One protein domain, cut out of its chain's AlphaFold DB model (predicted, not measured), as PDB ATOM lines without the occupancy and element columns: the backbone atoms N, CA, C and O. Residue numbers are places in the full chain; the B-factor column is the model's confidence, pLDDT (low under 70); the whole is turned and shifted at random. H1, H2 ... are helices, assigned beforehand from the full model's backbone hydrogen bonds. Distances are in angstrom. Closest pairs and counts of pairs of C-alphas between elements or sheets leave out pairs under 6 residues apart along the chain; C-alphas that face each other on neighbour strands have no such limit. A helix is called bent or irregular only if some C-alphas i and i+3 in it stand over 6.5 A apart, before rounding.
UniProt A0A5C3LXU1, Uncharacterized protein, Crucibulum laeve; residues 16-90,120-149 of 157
ATOM      1  N   ASP A  16     -62.636 -43.847 -48.479       93.94
ATOM      2  CA  ASP A  16     -62.477 -42.832 -49.529       93.94
ATOM      3  C   ASP A  16     -63.435 -43.001 -50.720       93.94
ATOM      4  O   ASP A  16     -63.598 -42.074 -51.511       93.94
ATOM      5  N   THR A  17     -64.055 -44.176 -50.881       94.50
ATOM      6  CA  THR A  17     -64.966 -44.445 -52.006       94.50
ATOM      7  C   THR A  17     -66.425 -44.419 -51.585       94.50
ATOM      8  O   THR A  17     -67.205 -43.690 -52.182       94.50
ATOM      9  N   ALA A  18     -66.798 -45.195 -50.568       95.69
ATOM     10  CA  ALA A  18     -68.184 -45.385 -50.150       95.69
ATOM     11  C   ALA A  18     -68.536 -44.643 -48.850       95.69
ATOM     12  O   ALA A  18     -69.706 -44.590 -48.480       95.69
ATOM     13  N   GLY A  19     -67.545 -44.090 -48.139       95.19
ATOM     14  CA  GLY A  19     -67.730 -43.474 -46.819       95.19
ATOM     15  C   GLY A  19     -67.736 -44.472 -45.654       95.19
ATOM     16  O   GLY A  19     -67.903 -44.077 -44.503       95.19
ATOM     17  N   PHE A  20     -67.532 -45.763 -45.923       96.81
ATOM     18  CA  PHE A  20     -67.407 -46.815 -44.916       96.81
ATOM     19  C   PHE A  20     -66.463 -47.917 -45.392       96.81
ATOM     20  O   PHE A  20     -66.252 -48.116 -46.586       96.81
ATOM     21  N   GLN A  21     -65.893 -48.651 -44.441       96.88
ATOM     22  CA  GLN A  21     -64.958 -49.731 -44.722       96.88
ATOM     23  C   GLN A  21     -65.078 -50.828 -43.674       96.88
ATOM     24  O   GLN A  21     -65.276 -50.559 -42.488       96.88
ATOM     25  N   PHE A  22     -64.903 -52.069 -44.116       95.88
ATOM     26  CA  PHE A  22     -64.837 -53.232 -43.245       95.88
ATOM     27  C   PHE A  22     -63.391 -53.663 -43.029       95.88
ATOM     28  O   PHE A  22     -62.529 -53.526 -43.894       95.88
ATOM     29  N   PHE A  23     -63.133 -54.239 -41.865       94.00
ATOM     30  CA  PHE A  23     -61.866 -54.879 -41.554       94.00
ATOM     31  C   PHE A  23     -62.093 -55.930 -40.468       94.00
ATOM     32  O   PHE A  23     -63.086 -55.902 -39.736       94.00
ATOM     33  N   LYS A  24     -61.147 -56.860 -40.336       93.38
ATOM     34  CA  LYS A  24     -61.129 -57.839 -39.248       93.38
ATOM     35  C   LYS A  24     -60.006 -57.477 -38.288       93.38
ATOM     36  O   LYS A  24     -58.837 -57.528 -38.648       93.38
ATOM     37  N   SER A  25     -60.374 -57.103 -37.069       93.38
ATOM     38  CA  SER A  25     -59.431 -56.836 -35.983       93.38
ATOM     39  C   SER A  25     -60.068 -57.292 -34.671       93.38
ATOM     40  O   SER A  25     -61.045 -56.671 -34.240       93.38
ATOM     41  N   PRO A  26     -59.626 -58.403 -34.061       92.75
ATOM     42  CA  PRO A  26     -60.115 -58.816 -32.749       92.75
ATOM     43  C   PRO A  26     -59.836 -57.732 -31.700       92.75
ATOM     44  O   PRO A  26     -58.732 -57.196 -31.652       92.75
ATOM     45  N   ALA A  27     -60.844 -57.398 -30.894       93.75
ATOM     46  CA  ALA A  27     -60.679 -56.515 -29.740       93.75
ATOM     47  C   ALA A  27     -60.110 -57.314 -28.566       93.75
ATOM     48  O   ALA A  27     -60.472 -58.483 -28.402       93.75
ATOM     49  N   LYS A  28     -59.252 -56.700 -27.747       94.81
ATOM     50  CA  LYS A  28     -58.825 -57.316 -26.481       94.81
ATOM     51  C   LYS A  28     -59.902 -57.171 -25.412       94.81
ATOM     52  O   LYS A  28     -60.123 -58.100 -24.643       94.81
ATOM     53  N   HIS A  29     -60.574 -56.023 -25.384       95.06
ATOM     54  CA  HIS A  29     -61.700 -55.784 -24.492       95.06
ATOM     55  C   HIS A  29     -62.964 -56.473 -25.029       95.06
ATOM     56  O   HIS A  29     -63.313 -56.314 -26.202       95.06
ATOM     57  N   THR A  30     -63.660 -57.243 -24.186       93.25
ATOM     58  CA  THR A  30     -64.804 -58.077 -24.613       93.25
ATOM     59  C   THR A  30     -66.062 -57.946 -23.754       93.25
ATOM     60  O   THR A  30     -67.103 -58.458 -24.157       93.25
ATOM     61  N   SER A  31     -66.012 -57.296 -22.585       92.38
ATOM     62  CA  SER A  31     -67.172 -57.194 -21.681       92.38
ATOM     63  C   SER A  31     -68.139 -56.083 -22.109       92.38
ATOM     64  O   SER A  31     -69.349 -56.310 -22.210       92.38
ATOM     65  N   PHE A  32     -67.615 -54.890 -22.409       94.06
ATOM     66  CA  PHE A  32     -68.368 -53.681 -22.767       94.06
ATOM     67  C   PHE A  32     -69.481 -53.326 -21.762       94.06
ATOM     68  O   PHE A  32     -70.548 -52.833 -22.145       94.06
ATOM     69  N   THR A  33     -69.298 -53.653 -20.482       93.19
ATOM     70  CA  THR A  33     -70.298 -53.449 -19.415       93.19
ATOM     71  C   THR A  33     -70.002 -52.268 -18.500       93.19
ATOM     72  O   THR A  33     -70.905 -51.866 -17.772       93.19
ATOM     73  N   ASP A  34     -68.781 -51.740 -18.537       94.56
ATOM     74  CA  ASP A  34     -68.320 -50.651 -17.683       94.56
ATOM     75  C   ASP A  34     -67.593 -49.595 -18.521       94.56
ATOM     76  O   ASP A  34     -66.657 -49.908 -19.260       94.56
ATOM     77  N   ASP A  35     -68.041 -48.347 -18.415       94.62
ATOM     78  CA  ASP A  35     -67.542 -47.248 -19.242       94.62
ATOM     79  C   ASP A  35     -66.072 -46.924 -18.918       94.62
ATOM     80  O   ASP A  35     -65.291 -46.631 -19.824       94.62
ATOM     81  N   ALA A  36     -65.651 -47.050 -17.654       96.38
ATOM     82  CA  ALA A  36     -64.272 -46.782 -17.252       96.38
ATOM     83  C   ALA A  36     -63.310 -47.879 -17.741       96.38
ATOM     84  O   ALA A  36     -62.163 -47.591 -18.090       96.38
ATOM     85  N   GLU A  37     -63.752 -49.137 -17.799       97.06
ATOM     86  CA  GLU A  37     -63.001 -50.213 -18.456       97.06
ATOM     87  C   GLU A  37     -62.892 -49.988 -19.967       97.06
ATOM     88  O   GLU A  37     -61.801 -50.125 -20.523       97.06
ATOM     89  N   ILE A  38     -63.981 -49.582 -20.630       97.38
ATOM     90  CA  ILE A  38     -63.978 -49.261 -22.066       97.38
ATOM     91  C   ILE A  38     -62.984 -48.129 -22.357       97.38
ATOM     92  O   ILE A  38     -62.156 -48.252 -23.264       97.38
ATOM     93  N   GLU A  39     -63.019 -47.045 -21.585       97.19
ATOM     94  CA  GLU A  39     -62.093 -45.921 -21.752       97.19
ATOM     95  C   GLU A  39     -60.638 -46.323 -21.500       97.19
ATOM     96  O   GLU A  39     -59.737 -45.931 -22.242       97.19
ATOM     97  N   ARG A  40     -60.383 -47.136 -20.473       97.56
ATOM     98  CA  ARG A  40     -59.025 -47.559 -20.124       97.56
ATOM     99  C   ARG A  40     -58.439 -48.553 -21.129       97.56
ATOM    100  O   ARG A  40     -57.239 -48.513 -21.391       97.56
ATOM    101  N   GLU A  41     -59.254 -49.459 -21.662       97.25
ATOM    102  CA  GLU A  41     -58.776 -50.634 -22.404       97.25
ATOM    103  C   GLU A  41     -59.112 -50.590 -23.893       97.25
ATOM    104  O   GLU A  41     -58.257 -50.896 -24.727       97.25
ATOM    105  N   TYR A  42     -60.339 -50.201 -24.245       97.50
ATOM    106  CA  TYR A  42     -60.826 -50.242 -25.622       97.50
ATOM    107  C   TYR A  42     -60.465 -48.982 -26.417       97.50
ATOM    108  O   TYR A  42     -60.210 -49.054 -27.624       97.50
ATOM    109  N   TYR A  43     -60.408 -47.817 -25.764       98.00
ATOM    110  CA  TYR A  43     -60.042 -46.574 -26.446       98.00
ATOM    111  C   TYR A  43     -58.623 -46.618 -27.030       98.00
ATOM    112  O   TYR A  43     -58.484 -46.283 -28.211       98.00
ATOM    113  N   PRO A  44     -57.573 -47.059 -26.301       97.75
ATOM    114  CA  PRO A  44     -56.225 -47.115 -26.860       97.75
ATOM    115  C   PRO A  44     -56.123 -48.010 -28.100       97.75
ATOM    116  O   PRO A  44     -55.542 -47.602 -29.104       97.75
ATOM    117  N   GLU A  45     -56.730 -49.202 -28.085       96.94
ATOM    118  CA  GLU A  45     -56.690 -50.085 -29.259       96.94
ATOM    119  C   GLU A  45     -57.515 -49.543 -30.435       96.94
ATOM    120  O   GLU A  45     -57.105 -49.687 -31.588       96.94
ATOM    121  N   SER A  46     -58.632 -48.863 -30.159       97.75
ATOM    122  CA  SER A  46     -59.453 -48.206 -31.182       97.75
ATOM    123  C   SER A  46     -58.707 -47.050 -31.849       97.75
ATOM    124  O   SER A  46     -58.742 -46.915 -33.072       97.75
ATOM    125  N   ILE A  47     -57.985 -46.245 -31.063       98.31
ATOM    126  CA  ILE A  47     -57.134 -45.153 -31.548       98.31
ATOM    127  C   ILE A  47     -56.073 -45.689 -32.509       98.31
ATOM    128  O   ILE A  47     -55.961 -45.198 -33.632       98.31
ATOM    129  N   GLU A  48     -55.321 -46.707 -32.097       97.94
ATOM    130  CA  GLU A  48     -54.241 -47.266 -32.918       97.94
ATOM    131  C   GLU A  48     -54.769 -47.940 -34.189       97.94
ATOM    132  O   GLU A  48     -54.197 -47.788 -35.269       97.94
ATOM    133  N   LEU A  49     -55.913 -48.616 -34.096       97.25
ATOM    134  CA  LEU A  49     -56.596 -49.187 -35.249       97.25
ATOM    135  C   LEU A  49     -57.024 -48.110 -36.258       97.25
ATOM    136  O   LEU A  49     -56.735 -48.246 -37.445       97.25
ATOM    137  N   ILE A  50     -57.673 -47.031 -35.808       97.75
ATOM    138  CA  ILE A  50     -58.111 -45.942 -36.694       97.75
ATOM    139  C   ILE A  50     -56.900 -45.254 -37.327       97.75
ATOM    140  O   ILE A  50     -56.912 -45.014 -38.535       97.75
ATOM    141  N   LYS A  51     -55.826 -44.994 -36.569       98.12
ATOM    142  CA  LYS A  51     -54.574 -44.460 -37.131       98.12
ATOM    143  C   LYS A  51     -54.023 -45.372 -38.223       98.12
ATOM    144  O   LYS A  51     -53.709 -44.892 -39.305       98.12
ATOM    145  N   LYS A  52     -53.955 -46.684 -37.971       97.19
ATOM    146  CA  LYS A  52     -53.468 -47.668 -38.946       97.19
ATOM    147  C   LYS A  52     -54.305 -47.683 -40.228       97.19
ATOM    148  O   LYS A  52     -53.740 -47.800 -41.308       97.19
ATOM    149  N   LEU A  53     -55.629 -47.587 -40.112       95.94
ATOM    150  CA  LEU A  53     -56.540 -47.641 -41.259       95.94
ATOM    151  C   LEU A  53     -56.561 -46.345 -42.077       95.94
ATOM    152  O   LEU A  53     -56.810 -46.395 -43.275       95.94
ATOM    153  N   THR A  54     -56.321 -45.198 -41.442       96.62
ATOM    154  CA  THR A  54     -56.523 -43.875 -42.063       96.62
ATOM    155  C   THR A  54     -55.234 -43.097 -42.316       96.62
ATOM    156  O   THR A  54     -55.257 -42.083 -43.007       96.62
ATOM    157  N   GLY A  55     -54.115 -43.508 -41.711       96.81
ATOM    158  CA  GLY A  55     -52.875 -42.731 -41.693       96.81
ATOM    159  C   GLY A  55     -52.942 -41.463 -40.833       96.81
ATOM    160  O   GLY A  55     -52.059 -40.610 -40.930       96.81
ATOM    161  N   ALA A  56     -53.978 -41.298 -40.002       97.56
ATOM    162  CA  ALA A  56     -54.134 -40.115 -39.164       97.56
ATOM    163  C   ALA A  56     -52.970 -39.960 -38.173       97.56
ATOM    164  O   ALA A  56     -52.598 -40.890 -37.459       97.56
ATOM    165  N   THR A  57     -52.436 -38.743 -38.068       96.31
ATOM    166  CA  THR A  57     -51.373 -38.410 -37.103       96.31
ATOM    167  C   THR A  57     -51.899 -38.298 -35.673       96.31
ATOM    168  O   THR A  57     -51.153 -38.486 -34.713       96.31
ATOM    169  N   ARG A  58     -53.197 -38.017 -35.515       96.81
ATOM    170  CA  ARG A  58     -53.889 -37.928 -34.230       96.81
ATOM    171  C   ARG A  58     -55.313 -38.447 -34.367       96.81
ATOM    172  O   ARG A  58     -56.014 -38.096 -35.311       96.81
ATOM    173  N   VAL A  59     -55.739 -39.232 -33.383       98.19
ATOM    174  CA  VAL A  59     -57.121 -39.687 -33.211       98.19
ATOM    175  C   VAL A  59     -57.515 -39.383 -31.771       98.19
ATOM    176  O   VAL A  59     -56.729 -39.632 -30.857       98.19
ATOM    177  N   VAL A  60     -58.703 -38.813 -31.582       97.25
ATOM    178  CA  VAL A  60     -59.279 -38.508 -30.269       97.25
ATOM    179  C   VAL A  60     -60.666 -39.131 -30.220       97.25
ATOM    180  O   VAL A  60     -61.511 -38.820 -31.058       97.25
ATOM    181  N   LEU A  61     -60.885 -40.021 -29.256       97.12
ATOM    182  CA  LEU A  61     -62.202 -40.576 -28.963       97.12
ATOM    183  C   LEU A  61     -62.895 -39.642 -27.979       97.12
ATOM    184  O   LEU A  61     -62.308 -39.268 -26.968       97.12
ATOM    185  N   PHE A  62     -64.124 -39.250 -28.301       94.06
ATOM    186  CA  PHE A  62     -64.873 -38.269 -27.517       94.06
ATOM    187  C   PHE A  62     -66.243 -38.764 -27.046       94.06
ATOM    188  O   PHE A  62     -66.909 -38.065 -26.288       94.06
ATOM    189  N   ASP A  63     -66.693 -39.917 -27.534       93.75
ATOM    190  CA  ASP A  63     -67.945 -40.554 -27.134       93.75
ATOM    191  C   ASP A  63     -67.885 -42.047 -27.460       93.75
ATOM    192  O   ASP A  63     -67.212 -42.461 -28.411       93.75
ATOM    193  N   HIS A  64     -68.627 -42.842 -26.697       95.50
ATOM    194  CA  HIS A  64     -68.989 -44.197 -27.072       95.50
ATOM    195  C   HIS A  64     -70.438 -44.464 -26.665       95.50
ATOM    196  O   HIS A  64     -70.949 -43.932 -25.685       95.50
ATOM    197  N   THR A  65     -71.129 -45.315 -27.420       93.56
ATOM    198  CA  THR A  65     -72.484 -45.747 -27.073       93.56
ATOM    199  C   THR A  65     -72.583 -47.256 -27.219       93.56
ATOM    200  O   THR A  65     -72.451 -47.790 -28.321       93.56
ATOM    201  N   VAL A  66     -72.903 -47.946 -26.124       93.06
ATOM    202  CA  VAL A  66     -73.203 -49.379 -26.153       93.06
ATOM    203  C   VAL A  66     -74.700 -49.593 -26.367       93.06
ATOM    204  O   VAL A  66     -75.530 -49.110 -25.598       93.06
ATOM    205  N   ARG A  67     -75.062 -50.344 -27.413       91.56
ATOM    206  CA  ARG A  67     -76.457 -50.697 -27.719       91.56
ATOM    207  C   ARG A  67     -76.678 -52.189 -27.539       91.56
ATOM    208  O   ARG A  67     -75.893 -53.000 -28.021       91.56
ATOM    209  N   ARG A  68     -77.765 -52.554 -26.857       89.19
ATOM    210  CA  ARG A  68     -78.157 -53.955 -26.630       89.19
ATOM    211  C   ARG A  68     -79.631 -54.127 -26.952       89.19
ATOM    212  O   ARG A  68     -80.470 -53.453 -26.356       89.19
ATOM    213  N   ARG A  69     -79.953 -55.045 -27.864       87.06
ATOM    214  CA  ARG A  69     -81.342 -55.387 -28.177       87.06
ATOM    215  C   ARG A  69     -81.993 -56.048 -26.957       87.06
ATOM    216  O   ARG A  69     -81.508 -57.062 -26.469       87.06
ATOM    217  N   ARG A  70     -83.084 -55.461 -26.459       86.81
ATOM    218  CA  ARG A  70     -83.886 -55.968 -25.335       86.81
ATOM    219  C   ARG A  70     -85.365 -55.956 -25.746       86.81
ATOM    220  O   ARG A  70     -85.970 -54.881 -25.777       86.81
ATOM    221  N   PRO A  71     -85.948 -57.102 -26.140       84.81
ATOM    222  CA  PRO A  71     -87.364 -57.184 -26.498       84.81
ATOM    223  C   PRO A  71     -88.270 -56.568 -25.424       84.81
ATOM    224  O   PRO A  71     -88.015 -56.722 -24.233       84.81
ATOM    225  N   GLY A  72     -89.298 -55.830 -25.847       83.56
ATOM    226  CA  GLY A  72     -90.227 -55.137 -24.944       83.56
ATOM    227  C   GLY A  72     -89.746 -53.790 -24.388       83.56
ATOM    228  O   GLY A  72     -90.529 -53.114 -23.732       83.56
ATOM    229  N   GLN A  73     -88.507 -53.365 -24.662       83.31
ATOM    230  CA  GLN A  73     -88.015 -52.036 -24.282       83.31
ATOM    231  C   GLN A  73     -87.997 -51.071 -25.471       83.31
ATOM    232  O   GLN A  73     -87.644 -51.457 -26.586       83.31
ATOM    233  N   ASP A  74     -88.331 -49.805 -25.215       78.44
ATOM    234  CA  ASP A  74     -88.362 -48.730 -26.219       78.44
ATOM    235  C   ASP A  74     -87.029 -47.973 -26.368       78.44
ATOM    236  O   ASP A  74     -86.875 -47.159 -27.275       78.44
ATOM    237  N   GLY A  75     -86.051 -48.246 -25.498       77.31
ATOM    238  CA  GLY A  75     -84.721 -47.638 -25.551       77.31
ATOM    239  C   GLY A  75     -84.657 -46.169 -25.131       77.31
ATOM    240  O   GLY A  75     -83.647 -45.528 -25.423       77.31
ATOM    241  N   ARG A  76     -85.692 -45.636 -24.462       78.81
ATOM    242  CA  ARG A  76     -85.702 -44.254 -23.950       78.81
ATOM    243  C   ARG A  76     -84.762 -44.042 -22.765       78.81
ATOM    244  O   ARG A  76     -84.259 -42.934 -22.594       78.81
ATOM    245  N   ASP A  77     -84.500 -45.081 -21.971       80.88
ATOM    246  CA  ASP A  77     -83.476 -45.037 -20.923       80.88
ATOM    247  C   ASP A  77     -82.076 -44.997 -21.572       80.88
ATOM    248  O   ASP A  77     -81.714 -45.934 -22.296       80.88
ATOM    249  N   PRO A  78     -81.257 -43.957 -21.310       78.50
ATOM    250  CA  PRO A  78     -79.889 -43.870 -21.811       78.50
ATOM    251  C   PRO A  78     -79.017 -45.092 -21.483       78.50
ATOM    252  O   PRO A  78     -78.118 -45.407 -22.261       78.50
ATOM    253  N   LYS A  79     -79.299 -45.807 -20.386       79.38
ATOM    254  CA  LYS A  79     -78.589 -47.031 -19.981       79.38
ATOM    255  C   LYS A  79     -79.039 -48.276 -20.754       79.38
ATOM    256  O   LYS A  79     -78.368 -49.308 -20.723       79.38
ATOM    257  N   LEU A  80     -80.178 -48.205 -21.447       82.50
ATOM    258  CA  LEU A  80     -80.829 -49.330 -22.127       82.50
ATOM    259  C   LEU A  80     -81.066 -49.053 -23.621       82.50
ATOM    260  O   LEU A  80     -82.005 -49.582 -24.225       82.50
ATOM    261  N   ARG A  81     -80.192 -48.242 -24.231       85.00
ATOM    262  CA  ARG A  81     -80.276 -47.855 -25.644       85.00
ATOM    263  C   ARG A  81     -80.417 -49.073 -26.565       85.00
ATOM    264  O   ARG A  81     -79.576 -49.977 -26.588       85.00
ATOM    265  N   GLN A  82     -81.480 -49.054 -27.366       89.81
ATOM    266  CA  GLN A  82     -81.732 -50.020 -28.438       89.81
ATOM    267  C   GLN A  82     -80.997 -49.606 -29.728       89.81
ATOM    268  O   GLN A  82     -80.632 -48.434 -29.873       89.81
ATOM    269  N   PRO A  83     -80.768 -50.529 -30.680       87.94
ATOM    270  CA  PRO A  83     -80.416 -50.174 -32.056       87.94
ATOM    271  C   PRO A  83     -81.412 -49.174 -32.667       87.94
ATOM    272  O   PRO A  83     -82.605 -49.225 -32.376       87.94
ATOM    273  N   VAL A  84     -80.921 -48.250 -33.496       87.19
ATOM    274  CA  VAL A  84     -81.755 -47.247 -34.182       87.19
ATOM    275  C   VAL A  84     -82.217 -47.820 -35.521       87.19
ATOM    276  O   VAL A  84     -81.396 -48.351 -36.262       87.19
ATOM    277  N   SER A  85     -83.511 -47.715 -35.834       87.56
ATOM    278  CA  SER A  85     -84.100 -48.215 -37.093       87.56
ATOM    279  C   SER A  85     -84.095 -47.202 -38.235       87.56
ATOM    280  O   SER A  85     -84.322 -47.577 -39.382       87.56
ATOM    281  N   LEU A  86     -83.898 -45.919 -37.933       88.81
ATOM    282  CA  LEU A  86     -83.982 -44.842 -38.915       88.81
ATOM    283  C   LEU A  86     -82.608 -44.536 -39.509       88.81
ATOM    284  O   LEU A  86     -81.629 -44.392 -38.774       88.81
ATOM    285  N   ALA A  87     -82.557 -44.388 -40.832       89.44
ATOM    286  CA  ALA A  87     -81.384 -43.865 -41.519       89.44
ATOM    287  C   ALA A  87     -81.122 -42.418 -41.075       89.44
ATOM    288  O   ALA A  87     -82.053 -41.619 -40.957       89.44
ATOM    289  N   HIS A  88     -79.862 -42.097 -40.795       90.88
ATOM    290  CA  HIS A  88     -79.439 -40.772 -40.355       90.88
ATOM    291  C   HIS A  88     -77.967 -40.533 -40.697       90.88
ATOM    292  O   HIS A  88     -77.211 -41.471 -40.945       90.88
ATOM    293  N   VAL A  89     -77.583 -39.257 -40.679       89.44
ATOM    294  CA  VAL A  89     -76.191 -38.806 -40.664       89.44
ATOM    295  C   VAL A  89     -75.947 -38.156 -39.307       89.44
ATOM    296  O   VAL A  89     -76.743 -37.328 -38.866       89.44
ATOM    297  N   ASP A  90     -74.860 -38.531 -38.637       89.50
ATOM    298  CA  ASP A  90     -74.618 -38.104 -37.254       89.50
ATOM    299  C   ASP A  90     -74.243 -36.628 -37.130       89.50
ATOM    300  O   ASP A  90     -74.536 -35.999 -36.112       89.50
ATOM    301  N   ILE A 120     -65.132 -40.173 -37.555       96.38
ATOM    302  CA  ILE A 120     -65.300 -41.572 -37.954       96.38
ATOM    303  C   ILE A 120     -65.965 -42.324 -36.812       96.38
ATOM    304  O   ILE A 120     -65.485 -42.293 -35.679       96.38
ATOM    305  N   ASN A 121     -67.031 -43.049 -37.138       97.06
ATOM    306  CA  ASN A 121     -67.621 -44.028 -36.238       97.06
ATOM    307  C   ASN A 121     -66.918 -45.377 -36.398       97.06
ATOM    308  O   ASN A 121     -66.831 -45.918 -37.500       97.06
ATOM    309  N   LEU A 122     -66.475 -45.950 -35.281       96.88
ATOM    310  CA  LEU A 122     -66.052 -47.343 -35.209       96.88
ATOM    311  C   LEU A 122     -67.217 -48.185 -34.685       96.88
ATOM    312  O   LEU A 122     -67.579 -48.091 -33.514       96.88
ATOM    313  N   TRP A 123     -67.790 -49.028 -35.544       95.75
ATOM    314  CA  TRP A 123     -68.885 -49.924 -35.175       95.75
ATOM    315  C   TRP A 123     -68.415 -51.379 -35.089       95.75
ATOM    316  O   TRP A 123     -67.691 -51.863 -35.959       95.75
ATOM    317  N   ARG A 124     -68.839 -52.090 -34.039       93.69
ATOM    318  CA  ARG A 124     -68.465 -53.487 -33.782       93.69
ATOM    319  C   ARG A 124     -69.626 -54.253 -33.134       93.69
ATOM    320  O   ARG A 124     -70.175 -53.775 -32.144       93.69
ATOM    321  N   PRO A 125     -69.940 -55.481 -33.586       92.94
ATOM    322  CA  PRO A 125     -70.713 -56.428 -32.786       92.94
ATOM    323  C   PRO A 125     -69.895 -56.894 -31.570       92.94
ATOM    324  O   PRO A 125     -68.818 -57.467 -31.728       92.94
ATOM    325  N   ILE A 126     -70.391 -56.644 -30.356       91.62
ATOM    326  CA  ILE A 126     -69.636 -56.817 -29.096       91.62
ATOM    327  C   ILE A 126     -69.922 -58.119 -28.330       91.62
ATOM    328  O   ILE A 126     -69.330 -58.357 -27.287       91.62
ATOM    329  N   SER A 127     -70.840 -58.961 -28.810       86.88
ATOM    330  CA  SER A 127     -71.196 -60.231 -28.147       86.88
ATOM    331  C   SER A 127     -71.302 -61.385 -29.139       86.88
ATOM    332  O   SER A 127     -70.721 -62.443 -28.934       86.88
ATOM    333  N   HIS A 128     -72.026 -61.175 -30.232       87.94
ATOM    334  CA  HIS A 128     -72.231 -62.146 -31.299       87.94
ATOM    335  C   HIS A 128     -72.371 -61.400 -32.625       87.94
ATOM    336  O   HIS A 128     -72.489 -60.173 -32.649       87.94
ATOM    337  N   VAL A 129     -72.351 -62.136 -33.738       88.06
ATOM    338  CA  VAL A 129     -72.622 -61.565 -35.063       88.06
ATOM    339  C   VAL A 129     -74.001 -60.900 -35.048       88.06
ATOM    340  O   VAL A 129     -74.975 -61.509 -34.611       88.06
ATOM    341  N   ALA A 130     -74.087 -59.661 -35.535       87.81
ATOM    342  CA  ALA A 130     -75.337 -58.905 -35.603       87.81
ATOM    343  C   ALA A 130     -76.248 -59.448 -36.717       87.81
ATOM    344  O   ALA A 130     -76.270 -58.930 -37.834       87.81
ATOM    345  N   LEU A 131     -76.946 -60.547 -36.423       86.75
ATOM    346  CA  LEU A 131     -77.959 -61.141 -37.300       86.75
ATOM    347  C   LEU A 131     -79.338 -60.515 -37.066       86.75
ATOM    348  O   LEU A 131     -80.084 -60.306 -38.018       86.75
ATOM    349  N   ASP A 132     -79.644 -60.195 -35.808       83.62
ATOM    350  CA  ASP A 132     -80.827 -59.436 -35.409       83.62
ATOM    351  C   ASP A 132     -80.474 -57.939 -35.393       83.62
ATOM    352  O   ASP A 132     -79.486 -57.548 -34.768       83.62
ATOM    353  N   TRP A 133     -81.245 -57.111 -36.107       87.38
ATOM    354  CA  TRP A 133     -80.970 -55.678 -36.336       87.38
ATOM    355  C   TRP A 133     -79.575 -55.381 -36.928       87.38
ATOM    356  O   TRP A 133     -78.754 -54.715 -36.287       87.38
ATOM    357  N   PRO A 134     -79.281 -55.861 -38.155       88.06
ATOM    358  CA  PRO A 134     -77.994 -55.612 -38.791       88.06
ATOM    359  C   PRO A 134     -77.790 -54.122 -39.088       88.06
ATOM    360  O   PRO A 134     -78.739 -53.380 -39.346       88.06
ATOM    361  N   LEU A 135     -76.525 -53.695 -39.103       91.44
ATOM    362  CA  LEU A 135     -76.163 -52.359 -39.556       91.44
ATOM    363  C   LEU A 135     -76.340 -52.267 -41.078       91.44
ATOM    364  O   LEU A 135     -75.710 -53.017 -41.826       91.44
ATOM    365  N   ALA A 136     -77.167 -51.325 -41.520       93.19
ATOM    366  CA  ALA A 136     -77.229 -50.894 -42.908       93.19
ATOM    367  C   ALA A 136     -76.378 -49.630 -43.083       93.19
ATOM    368  O   ALA A 136     -76.452 -48.711 -42.268       93.19
ATOM    369  N   LEU A 137     -75.573 -49.597 -44.142       94.56
ATOM    370  CA  LEU A 137     -74.725 -48.468 -44.515       94.56
ATOM    371  C   LEU A 137     -75.139 -47.996 -45.908       94.56
ATOM    372  O   LEU A 137     -75.504 -48.814 -46.753       94.56
ATOM    373  N   CYS A 138     -75.096 -46.685 -46.132       94.00
ATOM    374  CA  CYS A 138     -75.404 -46.083 -47.422       94.00
ATOM    375  C   CYS A 138     -74.099 -45.709 -48.126       94.00
ATOM    376  O   CYS A 138     -73.240 -45.074 -47.515       94.00
ATOM    377  N   ASP A 139     -73.946 -46.101 -49.392       93.81
ATOM    378  CA  ASP A 139     -72.816 -45.670 -50.219       93.81
ATOM    379  C   ASP A 139     -72.956 -44.180 -50.512       93.81
ATOM    380  O   ASP A 139     -73.901 -43.758 -51.184       93.81
ATOM    381  N   TYR A 140     -72.004 -43.393 -50.014       90.94
ATOM    382  CA  TYR A 140     -72.021 -41.942 -50.146       90.94
ATOM    383  C   TYR A 140     -72.139 -41.478 -51.607       90.94
ATOM    384  O   TYR A 140     -72.784 -40.469 -51.875       90.94
ATOM    385  N   ARG A 141     -71.612 -42.240 -52.576       92.06
ATOM    386  CA  ARG A 141     -71.690 -41.904 -54.013       92.06
ATOM    387  C   ARG A 141     -73.109 -41.957 -54.579       92.06
ATOM    388  O   ARG A 141     -73.336 -41.470 -55.683       92.06
ATOM    389  N   SER A 142     -74.036 -42.586 -53.862       92.56
ATOM    390  CA  SER A 142     -75.444 -42.705 -54.246       92.56
ATOM    391  C   SER A 142     -76.359 -41.679 -53.575       92.56
ATOM    392  O   SER A 142     -77.548 -41.660 -53.880       92.56
ATOM    393  N   VAL A 143     -75.818 -40.847 -52.678       89.94
ATOM    394  CA  VAL A 143     -76.567 -39.833 -51.927       89.94
ATOM    395  C   VAL A 143     -76.524 -38.501 -52.675       89.94
ATOM    396  O   VAL A 143     -75.448 -37.961 -52.926       89.94
ATOM    397  N   ASP A 144     -77.690 -37.938 -52.983       90.44
ATOM    398  CA  ASP A 144     -77.825 -36.550 -53.428       90.44
ATOM    399  C   ASP A 144     -78.007 -35.664 -52.190       90.44
ATOM    400  O   ASP A 144     -79.069 -35.651 -51.569       90.44
ATOM    401  N   THR A 145     -76.969 -34.928 -51.793       85.19
ATOM    402  CA  THR A 145     -76.989 -34.154 -50.542       85.19
ATOM    403  C   THR A 145     -78.070 -33.078 -50.500       85.19
ATOM    404  O   THR A 145     -78.506 -32.727 -49.412       85.19
ATOM    405  N   GLU A 146     -78.541 -32.586 -51.646       84.81
ATOM    406  CA  GLU A 146     -79.586 -31.555 -51.692       84.81
ATOM    407  C   GLU A 146     -80.995 -32.140 -51.536       84.81
ATOM    408  O   GLU A 146     -81.927 -31.438 -51.143       84.81
ATOM    409  N   LYS A 147     -81.173 -33.427 -51.856       86.81
ATOM    410  CA  LYS A 147     -82.488 -34.092 -51.847       86.81
ATOM    411  C   LYS A 147     -82.651 -35.084 -50.705       86.81
ATOM    412  O   LYS A 147     -83.749 -35.217 -50.169       86.81
ATOM    413  N   ASP A 148     -81.572 -35.770 -50.347       84.94
ATOM    414  CA  ASP A 148     -81.587 -36.893 -49.412       84.94
ATOM    415  C   ASP A 148     -81.167 -36.480 -47.994       84.94
ATOM    416  O   ASP A 148     -81.510 -37.165 -47.026       84.94
ATOM    417  N   ALA A 149     -80.441 -35.365 -47.836       78.88
ATOM    418  CA  ALA A 149     -80.028 -34.869 -46.527       78.88
ATOM    419  C   ALA A 149     -80.961 -33.756 -46.034       78.88
ATOM    420  O   ALA A 149     -81.035 -32.668 -46.596       78.88
TER     421      ALA A 149
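What this domain is: This is residues 16 to 90 and 120 to 149 of the 157 residues of an uncharacterized protein of Crucibulum laeve (UniProt A0A5C3LXU1). The model has little regular structure: long loops, with one long kinked helix, H1, along one side and residues 143 to 148, which include the short helix H2, sticking out. The printed part has 105 residues, with two named helices, H1 then H2, and no named strand. The class is all helix, though named elements hold only 24 residues. It is only just compact, close to loose, with a radius of gyration of the C-alphas of 15.5 A and spans of 42 by 40 by 24 A.

Where its parts are: Residues 16 to 34, from C-alpha 16 at (-62.477, -42.832, -49.529), hold no named element. H1, residues 35 to 54, measures 25.6 A from C-alpha 35 at (-67.542, -47.248, -19.242). H2 is residues 145 to 148, ending at C-alpha 148 (-81.587, -36.893, -49.412).

How they stand to each other: H1 has a kink of 44 degrees near residue 42; it is neither bent nor irregular, but only just: C-alphas 40 and 43 are 6.5 A apart. In H1, 13 of 16 O i to N i+4 pairs are within hydrogen-bond range; H2 is too short for such a pair. H1 and H2 are apart.

The domain as a whole: The C-alphas of Thr 57 and Gly 72, the two farthest apart, are 44.0 A apart. Residues 91 to 119 are not printed; C-alphas 90 and 120 are 10.0 A apart across this cut, in the link from H1 to H2. No printed residue is under pLDDT 70.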